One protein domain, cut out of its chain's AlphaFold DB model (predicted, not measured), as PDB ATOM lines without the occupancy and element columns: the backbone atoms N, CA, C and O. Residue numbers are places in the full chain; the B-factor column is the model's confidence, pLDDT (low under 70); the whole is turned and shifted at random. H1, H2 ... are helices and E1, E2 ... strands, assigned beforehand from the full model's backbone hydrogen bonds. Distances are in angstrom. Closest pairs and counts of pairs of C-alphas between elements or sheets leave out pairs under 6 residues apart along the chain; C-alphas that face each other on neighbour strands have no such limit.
ATOM      1  N   ALA A   8     368.805 142.093  46.874       57.41
ATOM      2  CA  ALA A   8     368.059 141.384  45.835       57.41
ATOM      3  C   ALA A   8     366.527 141.573  45.920       57.41
ATOM      4  O   ALA A   8     365.866 141.618  44.887       57.41
ATOM      5  N   ALA A   9     365.961 141.707  47.125       58.84
ATOM      6  CA  ALA A   9     364.537 141.975  47.328       58.84
ATOM      7  C   ALA A   9     364.185 143.416  46.928       58.84
ATOM      8  O   ALA A   9     363.187 143.626  46.247       58.84
ATOM      9  N   GLN A  10     365.052 144.387  47.236       60.47
ATOM     10  CA  GLN A  10     364.891 145.770  46.769       60.47
ATOM     11  C   GLN A  10     364.994 145.885  45.244       60.47
ATOM     12  O   GLN A  10     364.161 146.539  44.620       60.47
ATOM     13  N   ALA A  11     365.964 145.210  44.616       62.09
ATOM     14  CA  ALA A  11     366.077 145.188  43.155       62.09
ATOM     15  C   ALA A  11     364.842 144.558  42.482       62.09
ATOM     16  O   ALA A  11     364.413 145.003  41.420       62.09
ATOM     17  N   PHE A  12     364.243 143.543  43.111       61.56
ATOM     18  CA  PHE A  12     363.021 142.906  42.627       61.56
ATOM     19  C   PHE A  12     361.791 143.815  42.762       61.56
ATOM     20  O   PHE A  12     361.039 143.952  41.799       61.56
ATOM     21  N   VAL A  13     361.624 144.486  43.908       65.12
ATOM     22  CA  VAL A  13     360.549 145.472  44.132       65.12
ATOM     23  C   VAL A  13     360.649 146.620  43.126       65.12
ATOM     24  O   VAL A  13     359.656 146.953  42.487       65.12
ATOM     25  N   ARG A  14     361.854 147.152  42.897       65.81
ATOM     26  CA  ARG A  14     362.095 148.209  41.902       65.81
ATOM     27  C   ARG A  14     361.749 147.784  40.482       65.81
ATOM     28  O   ARG A  14     361.213 148.585  39.729       65.81
ATOM     29  N   ASN A  15     362.020 146.530  40.122       66.62
ATOM     30  CA  ASN A  15     361.707 146.011  38.794       66.62
ATOM     31  C   ASN A  15     360.196 145.780  38.597       66.62
ATOM     32  O   ASN A  15     359.676 146.030  37.516       66.62
ATOM     33  N   ILE A  16     359.483 145.336  39.638       70.75
ATOM     34  CA  ILE A  16     358.028 145.115  39.578       70.75
ATOM     35  C   ILE A  16     357.254 146.434  39.626       70.75
ATOM     36  O   ILE A  16     356.317 146.615  38.858       70.75
ATOM     37  N   GLY A  17     357.646 147.363  40.497       69.62
ATOM     38  CA  GLY A  17     356.957 148.644  40.657       69.62
ATOM     39  C   GLY A  17     357.458 149.760  39.744       69.62
ATOM     40  O   GLY A  17     356.981 150.887  39.849       69.62
ATOM     41  N   HIS A  18     358.398 149.482  38.832       78.00
ATOM     42  CA  HIS A  18     358.861 150.465  37.849       78.00
ATOM     43  C   HIS A  18     357.701 151.029  37.016       78.00
ATOM     44  O   HIS A  18     357.660 152.232  36.761       78.00
ATOM     45  N   GLU A  19     356.754 150.177  36.606       82.00
ATOM     46  CA  GLU A  19     355.588 150.616  35.830       82.00
ATOM     47  C   GLU A  19     354.672 151.538  36.643       82.00
ATOM     48  O   GLU A  19     354.179 152.527  36.099       82.00
ATOM     49  N   ASP A  20     354.513 151.284  37.944       84.00
ATOM     50  CA  ASP A  20     353.722 152.133  38.839       84.00
ATOM     51  C   ASP A  20     354.391 153.491  39.060       84.00
ATOM     52  O   ASP A  20     353.746 154.531  38.899       84.00
ATOM     53  N   VAL A  21     355.698 153.494  39.355       85.50
ATOM     54  CA  VAL A  21     356.498 154.723  39.490       85.50
ATOM     55  C   VAL A  21     356.376 155.554  38.220       85.50
ATOM     56  O   VAL A  21     356.052 156.740  38.283       85.50
ATOM     57  N   LYS A  22     356.566 154.935  37.054       87.94
ATOM     58  CA  LYS A  22     356.456 155.621  35.769       87.94
ATOM     59  C   LYS A  22     355.051 156.162  35.523       87.94
ATOM     60  O   LYS A  22     354.921 157.313  35.127       87.94
ATOM     61  N   SER A  23     354.012 155.372  35.785       88.25
ATOM     62  CA  SER A  23     352.612 155.782  35.617       88.25
ATOM     63  C   SER A  23     352.283 157.024  36.452       88.25
ATOM     64  O   SER A  23     351.779 158.019  35.924       88.25
ATOM     65  N   VAL A  24     352.648 157.015  37.740       87.31
ATOM     66  CA  VAL A  24     352.441 158.159  38.640       87.31
ATOM     67  C   VAL A  24     353.272 159.366  38.207       87.31
ATOM     68  O   VAL A  24     352.764 160.488  38.178       87.31
ATOM     69  N   THR A  25     354.524 159.150  37.801       88.44
ATOM     70  CA  THR A  25     355.403 160.232  37.339       88.44
ATOM     71  C   THR A  25     354.899 160.859  36.037       88.44
ATOM     72  O   THR A  25     354.929 162.079  35.902       88.44
ATOM     73  N   ASP A  26     354.416 160.065  35.081       90.56
ATOM     74  CA  ASP A  26     353.902 160.544  33.790       90.56
ATOM     75  C   ASP A  26     352.595 161.335  33.963       90.56
ATOM     76  O   ASP A  26     352.375 162.349  33.285       90.56
ATOM     77  N   GLN A  27     351.749 160.911  34.908       90.31
ATOM     78  CA  GLN A  27     350.552 161.651  35.295       90.31
ATOM     79  C   GLN A  27     350.928 163.003  35.916       90.31
ATOM     80  O   GLN A  27     350.517 164.046  35.401       90.31
ATOM     81  N   LEU A  28     351.802 163.005  36.930       90.12
ATOM     82  CA  LEU A  28     352.287 164.235  37.565       90.12
ATOM     83  C   LEU A  28     353.008 165.153  36.572       90.12
ATOM     84  O   LEU A  28     352.812 166.365  36.595       90.12
ATOM     85  N   TYR A  29     353.788 164.598  35.645       89.38
ATOM     86  CA  TYR A  29     354.412 165.358  34.564       89.38
ATOM     87  C   TYR A  29     353.371 166.134  33.752       89.38
ATOM     88  O   TYR A  29     353.542 167.327  33.478       89.38
ATOM     89  N   THR A  30     352.291 165.457  33.361       90.31
ATOM     90  CA  THR A  30     351.218 166.039  32.551       90.31
ATOM     91  C   THR A  30     350.472 167.121  33.325       90.31
ATOM     92  O   THR A  30     350.273 168.217  32.791       90.31
ATOM     93  N   ASP A  31     350.138 166.854  34.586       91.00
ATOM     94  CA  ASP A  31     349.392 167.774  35.445       91.00
ATOM     95  C   ASP A  31     350.204 169.034  35.761       91.00
ATOM     96  O   ASP A  31     349.737 170.149  35.513       91.00
ATOM     97  N   ILE A  32     351.460 168.882  36.197       91.06
ATOM     98  CA  ILE A  32     352.350 170.012  36.494       91.06
ATOM     99  C   ILE A  32     352.548 170.860  35.236       91.06
ATOM    100  O   ILE A  32     352.429 172.087  35.267       91.06
ATOM    101  N   ARG A  33     352.821 170.233  34.088       89.38
ATOM    102  CA  ARG A  33     353.024 170.980  32.844       89.38
ATOM    103  C   ARG A  33     351.752 171.705  32.393       89.38
ATOM    104  O   ARG A  33     351.861 172.817  31.874       89.38
ATOM    105  N   GLY A  34     350.577 171.107  32.590       88.38
ATOM    106  CA  GLY A  34     349.283 171.714  32.277       88.38
ATOM    107  C   GLY A  34     348.938 172.906  33.173       88.38
ATOM    108  O   GLY A  34     348.452 173.920  32.676       88.38
ATOM    109  N   LEU A  35     349.230 172.809  34.472       90.38
ATOM    110  CA  LEU A  35     348.903 173.833  35.470       90.38
ATOM    111  C   LEU A  35     349.888 175.011  35.483       90.38
ATOM    112  O   LEU A  35     349.487 176.164  35.670       90.38
ATOM    113  N   PHE A  36     351.178 174.737  35.285       89.69
ATOM    114  CA  PHE A  36     352.240 175.741  35.411       89.69
ATOM    115  C   PHE A  36     352.752 176.268  34.069       89.69
ATOM    116  O   PHE A  36     353.348 177.341  34.016       89.69
ATOM    117  N   GLY A  37     352.512 175.552  32.967       88.38
ATOM    118  CA  GLY A  37     352.896 176.008  31.630       88.38
ATOM    119  C   GLY A  37     354.410 176.050  31.386       88.38
ATOM    120  O   GLY A  37     354.863 176.750  30.478       88.38
ATOM    121  N   TYR A  38     355.202 175.310  32.170       89.75
ATOM    122  CA  TYR A  38     356.656 175.257  32.027       89.75
ATOM    123  C   TYR A  38     357.088 174.840  30.616       89.75
ATOM    124  O   TYR A  38     356.501 173.954  29.976       89.75
ATOM    125  N   ARG A  39     358.175 175.445  30.121       88.31
ATOM    126  CA  ARG A  39     358.756 175.042  28.835       88.31
ATOM    127  C   ARG A  39     359.553 173.756  29.016       88.31
ATOM    128  O   ARG A  39     360.176 173.540  30.044       88.31
ATOM    129  N   ARG A  40     359.651 172.945  27.955       86.81
ATOM    130  CA  ARG A  40     360.432 171.689  27.955       86.81
ATOM    131  C   ARG A  40     361.844 171.845  28.546       86.81
ATOM    132  O   ARG A  40     362.324 170.950  29.216       86.81
ATOM    133  N   ARG A  41     362.523 172.966  28.274       88.75
ATOM    134  CA  ARG A  41     363.894 173.228  28.754       88.75
ATOM    135  C   ARG A  41     363.997 173.553  30.249       88.75
ATOM    136  O   ARG A  41     365.092 173.502  30.785       88.75
ATOM    137  N   GLU A  42     362.887 173.937  30.871       85.69
ATOM    138  CA  GLU A  42     362.772 174.301  32.290       85.69
ATOM    139  C   GLU A  42     362.260 173.115  33.129       85.69
ATOM    140  O   GLU A  42     362.215 173.206  34.346       85.69
ATOM    141  N   PHE A  43     361.880 172.010  32.481       86.94
ATOM    142  CA  PHE A  43     361.247 170.852  33.100       86.94
ATOM    143  C   PHE A  43     362.101 169.613  32.831       86.94
ATOM    144  O   PHE A  43     362.018 169.012  31.754       86.94
ATOM    145  N   ALA A  44     362.931 169.234  33.799       89.75
ATOM    146  CA  ALA A  44     363.707 168.003  33.712       89.75
ATOM    147  C   ALA A  44     362.896 166.837  34.283       89.75
ATOM    148  O   ALA A  44     362.246 166.977  35.314       89.75
ATOM    149  N   TYR A  45     362.950 165.696  33.605       91.75
ATOM    150  CA  TYR A  45     362.299 164.453  34.005       91.75
ATOM    151  C   TYR A  45     363.311 163.321  33.865       91.75
ATOM    152  O   TYR A  45     363.968 163.204  32.825       91.75
ATOM    153  N   THR A  46     363.410 162.486  34.892       91.31
ATOM    154  CA  THR A  46     364.189 161.243  34.897       91.31
ATOM    155  C   THR A  46     363.351 160.155  35.552       91.31
ATOM    156  O   THR A  46     362.745 160.423  36.582       91.31
ATOM    157  N   CYS A  47     363.318 158.950  34.984       89.88
ATOM    158  CA  CYS A  47     362.613 157.800  35.552       89.88
ATOM    159  C   CYS A  47     363.386 156.523  35.214       89.88
ATOM    160  O   CYS A  47     363.377 156.081  34.064       89.88
ATOM    161  N   GLU A  48     364.073 155.954  36.200       85.69
ATOM    162  CA  GLU A  48     364.971 154.804  36.056       85.69
ATOM    163  C   GLU A  48     364.922 153.950  37.335       85.69
ATOM    164  O   GLU A  48     364.834 154.478  38.437       85.69
ATOM    165  N   ASP A  49     364.945 152.619  37.201       82.06
ATOM    166  CA  ASP A  49     365.110 151.665  38.317       82.06
ATOM    167  C   ASP A  49     364.176 151.852  39.537       82.06
ATOM    168  O   ASP A  49     364.587 151.684  40.684       82.06
ATOM    169  N   GLY A  50     362.904 152.191  39.306       80.38
ATOM    170  CA  GLY A  50     361.918 152.386  40.382       80.38
ATOM    171  C   GLY A  50     362.086 153.715  41.129       80.38
ATOM    172  O   GLY A  50     361.525 153.897  42.206       80.38
ATOM    173  N   PHE A  51     362.848 154.639  40.550       88.62
ATOM    174  CA  PHE A  51     363.010 156.010  40.999       88.62
ATOM    175  C   PHE A  51     362.652 156.964  39.861       88.62
ATOM    176  O   PHE A  51     363.003 156.745  38.700       88.62
ATOM    177  N   ALA A  52     361.995 158.063  40.193       91.75
ATOM    178  CA  ALA A  52     361.772 159.161  39.284       91.75
ATOM    179  C   ALA A  52     362.021 160.497  39.971       91.75
ATOM    180  O   ALA A  52     361.802 160.650  41.167       91.75
ATOM    181  N   ALA A  53     362.459 161.479  39.191       93.19
ATOM    182  CA  ALA A  53     362.615 162.847  39.646       93.19
ATOM    183  C   ALA A  53     362.114 163.822  38.587       93.19
ATOM    184  O   ALA A  53     362.364 163.659  37.387       93.19
ATOM    185  N   ILE A  54     361.436 164.863  39.055       93.44
ATOM    186  CA  ILE A  54     361.031 166.009  38.253       93.44
ATOM    187  C   ILE A  54     361.664 167.251  38.866       93.44
ATOM    188  O   ILE A  54     361.475 167.526  40.047       93.44
ATOM    189  N   LYS A  55     362.393 168.014  38.051       93.12
ATOM    190  CA  LYS A  55     362.944 169.313  38.450       93.12
ATOM    191  C   LYS A  55     362.281 170.420  37.662       93.12
ATOM    192  O   LYS A  55     362.224 170.352  36.427       93.12
ATOM    193  N   THR A  56     361.810 171.431  38.374       92.69
ATOM    194  CA  THR A  56     361.135 172.599  37.804       92.69
ATOM    195  C   THR A  56     361.787 173.883  38.324       92.69
ATOM    196  O   THR A  56     362.607 173.826  39.241       92.69
ATOM    197  N   PRO A  57     361.460 175.060  37.764       91.12
ATOM    198  CA  PRO A  57     361.966 176.324  38.289       91.12
ATOM    199  C   PRO A  57     361.520 176.619  39.727       91.12
ATOM    200  O   PRO A  57     362.243 177.306  40.440       91.12
ATOM    201  N   ASP A  58     360.356 176.110  40.140       90.12
ATOM    202  CA  ASP A  58     359.723 176.453  41.418       90.12
ATOM    203  C   ASP A  58     359.884 175.369  42.490       90.12
ATOM    204  O   ASP A  58     359.875 175.680  43.678       90.12
ATOM    205  N   PHE A  59     360.042 174.103  42.097       91.00
ATOM    206  CA  PHE A  59     360.202 172.978  43.020       91.00
ATOM    207  C   PHE A  59     360.814 171.737  42.357       91.00
ATOM    208  O   PHE A  59     360.729 171.555  41.136       91.00
ATOM    209  N   ASP A  60     361.352 170.846  43.185       91.69
ATOM    210  CA  ASP A  60     361.819 169.518  42.792       91.69
ATOM    211  C   ASP A  60     360.976 168.446  43.493       91.69
ATOM    212  O   ASP A  60     360.650 168.575  44.676       91.69
ATOM    213  N   LEU A  61     360.654 167.369  42.778       91.81
ATOM    214  CA  LEU A  61     359.968 166.206  43.334       91.81
ATOM    215  C   LEU A  61     360.716 164.919  43.002       91.81
ATOM    216  O   LEU A  61     361.359 164.813  41.951       91.81
ATOM    217  N   GLN A  62     360.574 163.932  43.875       92.50
ATOM    218  CA  GLN A  62     360.999 162.564  43.629       92.50
ATOM    219  C   GLN A  62     359.878 161.578  43.939       92.50
ATOM    220  O   GLN A  62     359.044 161.810  44.812       92.50
ATOM    221  N   ILE A  63     359.854 160.486  43.188       89.81
ATOM    222  CA  ILE A  63     358.966 159.354  43.416       89.81
ATOM    223  C   ILE A  63     359.846 158.126  43.485       89.81
ATOM    224  O   ILE A  63     360.675 157.907  42.602       89.81
ATOM    225  N   HIS A  64     359.682 157.321  44.517       88.38
ATOM    226  CA  HIS A  64     360.458 156.103  44.663       88.38
ATOM    227  C   HIS A  64     359.621 155.001  45.279       88.38
ATOM    228  O   HIS A  64     358.588 155.244  45.905       88.38
ATOM    229  N   ILE A  65     360.072 153.779  45.036       85.00
ATOM    230  CA  ILE A  65     359.486 152.582  45.603       85.00
ATOM    231  C   ILE A  65     360.468 151.923  46.560       85.00
ATOM    232  O   ILE A  65     361.604 151.601  46.190       85.00
ATOM    233  N   ASP A  66     359.992 151.665  47.768       82.94
ATOM    234  CA  ASP A  66     360.724 150.920  48.781       82.94
ATOM    235  C   ASP A  66     359.911 149.724  49.265       82.94
ATOM    236  O   ASP A  66     358.693 149.639  49.104       82.94
ATOM    237  N   GLN A  67     360.613 148.739  49.822       79.44
ATOM    238  CA  GLN A  67     359.948 147.625  50.484       79.44
ATOM    239  C   GLN A  67     359.290 148.144  51.765       79.44
ATOM    240  O   GLN A  67     359.959 148.798  52.565       79.44
ATOM    241  N   CYS A  68     358.013 147.814  51.965       77.75
ATOM    242  CA  CYS A  68     357.298 148.173  53.185       77.75
ATOM    243  C   CYS A  68     358.012 147.557  54.399       77.75
ATOM    244  O   CYS A  68     358.326 146.359  54.399       77.75
ATOM    245  N   GLN A  69     358.296 148.380  55.412       74.88
ATOM    246  CA  GLN A  69     359.017 147.932  56.609       74.88
ATOM    247  C   GLN A  69     358.145 147.034  57.497       74.88
ATOM    248  O   GLN A  69     358.660 146.098  58.109       74.88
ATOM    249  N   ASP A  70     356.830 147.264  57.493       76.19
ATOM    250  CA  ASP A  70     355.863 146.525  58.310       76.19
ATOM    251  C   ASP A  70     355.410 145.206  57.663       76.19
ATOM    252  O   ASP A  70     355.111 144.230  58.356       76.19
ATOM    253  N   ASP A  71     355.376 145.142  56.328       77.31
ATOM    254  CA  ASP A  71     355.052 143.928  55.577       77.31
ATOM    255  C   ASP A  71     355.944 143.784  54.344       77.31
ATOM    256  O   ASP A  71     355.682 144.339  53.278       77.31
ATOM    257  N   ALA A  72     356.955 142.921  54.459       76.38
ATOM    258  CA  ALA A  72     357.920 142.627  53.403       76.38
ATOM    259  C   ALA A  72     357.308 142.112  52.078       76.38
ATOM    260  O   ALA A  72     358.038 141.997  51.087       76.38
ATOM    261  N   LYS A  73     356.014 141.757  52.043       76.62
ATOM    262  CA  LYS A  73     355.290 141.368  50.818       76.62
ATOM    263  C   LYS A  73     354.702 142.550  50.053       76.62
ATOM    264  O   LYS A  73     354.323 142.367  48.897       76.62
ATOM    265  N   ASN A  74     354.622 143.719  50.680       78.06
ATOM    266  CA  ASN A  74     354.124 144.942  50.072       78.06
ATOM    267  C   ASN A  74     355.280 145.897  49.761       78.06
ATOM    268  O   ASN A  74     356.405 145.759  50.249       78.06
ATOM    269  N   TYR A  75     354.977 146.880  48.928       81.12
ATOM    270  CA  TYR A  75     355.854 148.001  48.642       81.12
ATOM    271  C   TYR A  75     355.141 149.304  48.972       81.12
ATOM    272  O   TYR A  75     353.912 149.380  48.936       81.12
ATOM    273  N   GLU A  76     355.931 150.322  49.268       84.81
ATOM    274  CA  GLU A  76     355.472 151.684  49.482       84.81
ATOM    275  C   GLU A  76     355.938 152.539  48.313       84.81
ATOM    276  O   GLU A  76     357.120 152.552  47.968       84.81
ATOM    277  N   LEU A  77     354.983 153.209  47.668       87.25
ATOM    278  CA  LEU A  77     355.254 154.206  46.645       87.25
ATOM    279  C   LEU A  77     355.186 155.584  47.297       87.25
ATOM    280  O   LEU A  77     354.101 156.052  47.654       87.25
ATOM    281  N   THR A  78     356.332 156.239  47.407       87.88
ATOM    282  CA  THR A  78     356.456 157.525  48.092       87.88
ATOM    283  C   THR A  78     356.608 158.634  47.062       87.88
ATOM    284  O   THR A  78     357.409 158.526  46.137       87.88
ATOM    285  N   THR A  79     355.809 159.696  47.193       88.31
ATOM    286  CA  THR A  79     355.946 160.939  46.419       88.31
ATOM    287  C   THR A  79     356.386 162.047  47.360       88.31
ATOM    288  O   THR A  79     355.649 162.404  48.279       88.31
ATOM    289  N   GLU A  80     357.559 162.617  47.110       89.88
ATOM    290  CA  GLU A  80     358.166 163.621  47.978       89.88
ATOM    291  C   GLU A  80     358.502 164.887  47.201       89.88
ATOM    292  O   GLU A  80     359.018 164.842  46.083       89.88
ATOM    293  N   ILE A  81     358.244 166.033  47.823       91.06
ATOM    294  CA  ILE A  81     358.640 167.340  47.303       91.06
ATOM    295  C   ILE A  81     359.884 167.756  48.079       91.06
ATOM    296  O   ILE A  81     359.799 168.173  49.230       91.06
ATOM    297  N   VAL A  82     361.045 167.586  47.454       87.50
ATOM    298  CA  VAL A  82     362.349 167.669  48.131       87.50
ATOM    299  C   VAL A  82     362.887 169.089  48.234       87.50
ATOM    300  O   VAL A  82     363.734 169.373  49.078       87.50
ATOM    301  N   ALA A  83     362.427 169.987  47.365       85.88
ATOM    302  CA  ALA A  83     362.837 171.382  47.394       85.88
ATOM    303  C   ALA A  83     361.729 172.289  46.871       85.88
ATOM    304  O   ALA A  83     361.107 171.991  45.853       85.88
ATOM    305  N   LEU A  84     361.549 173.426  47.540       87.25
ATOM    306  CA  LEU A  84     360.793 174.568  47.044       87.25
ATOM    307  C   LEU A  84     361.796 175.691  46.770       87.25
ATOM    308  O   LEU A  84     362.499 176.135  47.677       87.25
ATOM    309  N   HIS A  85     361.890 176.127  45.518       86.56
ATOM    310  CA  HIS A  85     362.834 177.159  45.075       86.56
ATOM    311  C   HIS A  85     362.257 178.571  45.218       86.56
ATOM    312  O   HIS A  85     363.009 179.545  45.256       86.56
ATOM    313  N   THR A  86     360.931 178.692  45.323       81.81
ATOM    314  CA  THR A  86     360.217 179.957  45.524       81.81
ATOM    315  C   THR A  86     359.324 179.878  46.761       81.81
ATOM    316  O   THR A  86     358.736 178.845  47.056       81.81
ATOM    317  N   THR A  87     359.204 180.966  47.525       75.81
ATOM    318  CA  THR A  87     358.349 180.989  48.733       75.81
ATOM    319  C   THR A  87     356.858 181.017  48.397       75.81
ATOM    320  O   THR A  87     356.028 180.614  49.204       75.81
ATOM    321  N   GLU A  88     356.514 181.489  47.202       84.00
ATOM    322  CA  GLU A  88     355.137 181.667  46.735       84.00
ATOM    323  C   GLU A  88     354.456 180.325  46.426       84.00
ATOM    324  O   GLU A  88     353.253 180.180  46.660       84.00
ATOM    325  N   ILE A  89     355.224 179.318  45.985       86.94
ATOM    326  CA  ILE A  89     354.691 178.011  45.579       86.94
ATOM    327  C   ILE A  89     353.983 177.278  46.724       86.94
ATOM    328  O   ILE A  89     352.972 176.617  46.502       86.94
ATOM    329  N   ALA A  90     354.457 177.454  47.963       83.06
ATOM    330  CA  ALA A  90     353.867 176.838  49.150       83.06
ATOM    331  C   ALA A  90     352.432 177.324  49.409       83.06
ATOM    332  O   ALA A  90     351.665 176.647  50.090       83.06
ATOM    333  N   THR A  91     352.059 178.479  48.850       85.94
ATOM    334  CA  THR A  91     350.718 179.072  48.942       85.94
ATOM    335  C   THR A  91     349.938 179.027  47.626       85.94
ATOM    336  O   THR A  91     348.809 179.506  47.574       85.94
ATOM    337  N   ASP A  92     350.517 178.466  46.560       89.56
ATOM    338  CA  ASP A  92     349.899 178.429  45.235       89.56
ATOM    339  C   ASP A  92     348.797 177.355  45.167       89.56
ATOM    340  O   ASP A  92     349.032 176.162  45.372       89.56
ATOM    341  N   GLU A  93     347.576 177.766  44.821       90.06
ATOM    342  CA  GLU A  93     346.423 176.864  44.727       90.06
ATOM    343  C   GLU A  93     346.612 175.756  43.678       90.06
ATOM    344  O   GLU A  93     346.095 174.646  43.843       90.06
ATOM    345  N   ARG A  94     347.367 176.016  42.602       91.50
ATOM    346  CA  ARG A  94     347.672 175.017  41.565       91.50
ATOM    347  C   ARG A  94     348.571 173.927  42.125       91.50
ATOM    348  O   ARG A  94     348.360 172.752  41.834       91.50
ATOM    349  N   PHE A  95     349.538 174.317  42.952       90.31
ATOM    350  CA  PHE A  95     350.418 173.390  43.650       90.31
ATOM    351  C   PHE A  95     349.613 172.520  44.622       90.31
ATOM    352  O   PHE A  95     349.678 171.293  44.552       90.31
ATOM    353  N   HIS A  96     348.758 173.128  45.451       90.44
ATOM    354  CA  HIS A  96     347.890 172.368  46.362       90.44
ATOM    355  C   HIS A  96     346.958 171.421  45.615       90.44
ATOM    356  O   HIS A  96     346.808 170.274  46.029       90.44
ATOM    357  N   THR A  97     346.362 171.868  44.511       87.81
ATOM    358  CA  THR A  97     345.466 171.039  43.692       87.81
ATOM    359  C   THR A  97     346.200 169.835  43.109       87.81
ATOM    360  O   THR A  97     345.672 168.726  43.148       87.81
ATOM    361  N   CYS A  98     347.425 170.035  42.617       88.88
ATOM    362  CA  CYS A  98     348.231 168.968  42.031       88.88
ATOM    363  C   CYS A  98     348.647 167.915  43.069       88.88
ATOM    364  O   CYS A  98     348.630 166.726  42.772       88.88
ATOM    365  N   PHE A  99     349.008 168.331  44.288       88.94
ATOM    366  CA  PHE A  99     349.673 167.448  45.254       88.94
ATOM    367  C   PHE A  99     348.820 167.025  46.453       88.94
ATOM    368  O   PHE A  99     349.217 166.108  47.164       88.94
ATOM    369  N   THR A 100     347.627 167.592  46.672       87.81
ATOM    370  CA  THR A 100     346.761 167.225  47.820       87.81
ATOM    371  C   THR A 100     346.445 165.729  47.892       87.81
ATOM    372  O   THR A 100     346.278 165.181  48.979       87.81
ATOM    373  N   HIS A 101     346.369 165.040  46.755       85.75
ATOM    374  CA  HIS A 101     346.107 163.601  46.740       85.75
ATOM    375  C   HIS A 101     347.363 162.744  46.943       85.75
ATOM    376  O   HIS A 101     347.228 161.590  47.352       85.75
ATOM    377  N   HIS A 102     348.549 163.311  46.711       84.19
ATOM    378  CA  HIS A 102     349.839 162.618  46.748       84.19
ATOM    379  C   HIS A 102     350.603 162.843  48.054       84.19
ATOM    380  O   HIS A 102     351.305 161.946  48.503       84.19
ATOM    381  N   CYS A 103     350.442 164.012  48.675       85.88
ATOM    382  CA  CYS A 103     351.138 164.389  49.897       85.88
ATOM    383  C   CYS A 103     350.143 164.487  51.055       85.88
ATOM    384  O   CYS A 103     349.211 165.294  51.026       85.88
ATOM    385  N   ASP A 104     350.351 163.676  52.087       88.25
ATOM    386  CA  ASP A 104     349.545 163.677  53.312       88.25
ATOM    387  C   ASP A 104     350.340 164.031  54.571       88.25
ATOM    388  O   ASP A 104     349.763 164.136  55.657       88.25
TER     389      ASP A 104
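What this domain is: This is residues 8 to 104 of the 197 residues of an uncharacterized protein of Opitutae bacterium (UniProt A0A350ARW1). This is one antiparallel sheet of four strands with the long helix H2 packed lengthwise on one of its faces, two layers in all, while the sheet's other face is bare. The short helix H1 sits beside the sheet near the end of E3, and the short helix H3 packs beside the last part of H2. The printed part has 97 residues, with three named helices and four named strands in the order H1 H2 E1 E2 E3 E4 H3; the sheet's order is E1 - E2 - E3 - E4, and the class is mixed, helices and strands. The whole is compact, with a radius of gyration of the C-alphas of 14.2 A, and its outline of 41 by 27 by 18 A is only just elongated.

How they stand to each other: Start with H1, residues 8 to 16, and look across to E3, residues 59 to 67: their closest C-alphas are those of Arg 14 and Ile 65, 6.3 A apart. H1 is on the sheet but at the sheet's level, with a height of 1.9 A. Next comes H2, residues 18 to 36; H1 and H2 meet only through their link. H2 is on the sheet at a height of 8.8 A, over E3 and E2, residues 51 to 55, and runs along the strands, at 8 degrees to E2 on the local plane. The closest C-alphas of H2 and E2 are those of Thr 25 and Ala 52, 6.7 A apart. Look now at E1, residues 44 to 48, an edge strand: it forms a hairpin with E2, where N 46 and O 53 are 2.9 A apart, within hydrogen-bond range. E2 and E3 form the next hairpin, with N 52 and O 63 at 2.8 A. E3 and E4, residues 75 to 84, form the third, at 161 degrees between directions, with N 76 and O 66 at 2.8 A. E1 to E4 are a meander, each strand the antiparallel neighbour of the one before. Last comes H3, residues 93 to 99, which touches H2 at residues 28 to 36 alone; the closest C-alphas are those of Leu 35 and Arg 94, 6.3 A apart. The two run opposite ways at a shallow tilt of 6 degrees. H3 is only just not on the sheet, with 4 pairs of C-alphas within 10 A. In H1, H2 and H3 every O i to N i+4 pair is within hydrogen-bond range.

Where its parts are: Find C-alpha 8 at (368.059, 141.384, 45.835), where H1 begins its 12.4 A. H2 runs 26.2 A, from C-alpha 18 at (358.861, 150.465, 37.849). E1 and E2 each measure 13.5 A, E3 26.4 A and E4 27.1 A. H3 runs 10.0 A and ends at C-alpha 99, (349.673, 167.448, 45.254).

The domain as a whole: The C-alphas of Ala 8 and Glu 88, 42.3 A apart, are the two farthest apart. The printed part has no cut and no long link. Confidence is low, under 70, at residues 8 to 15 and residue 17; the mean pLDDT of the printed part is 84.6.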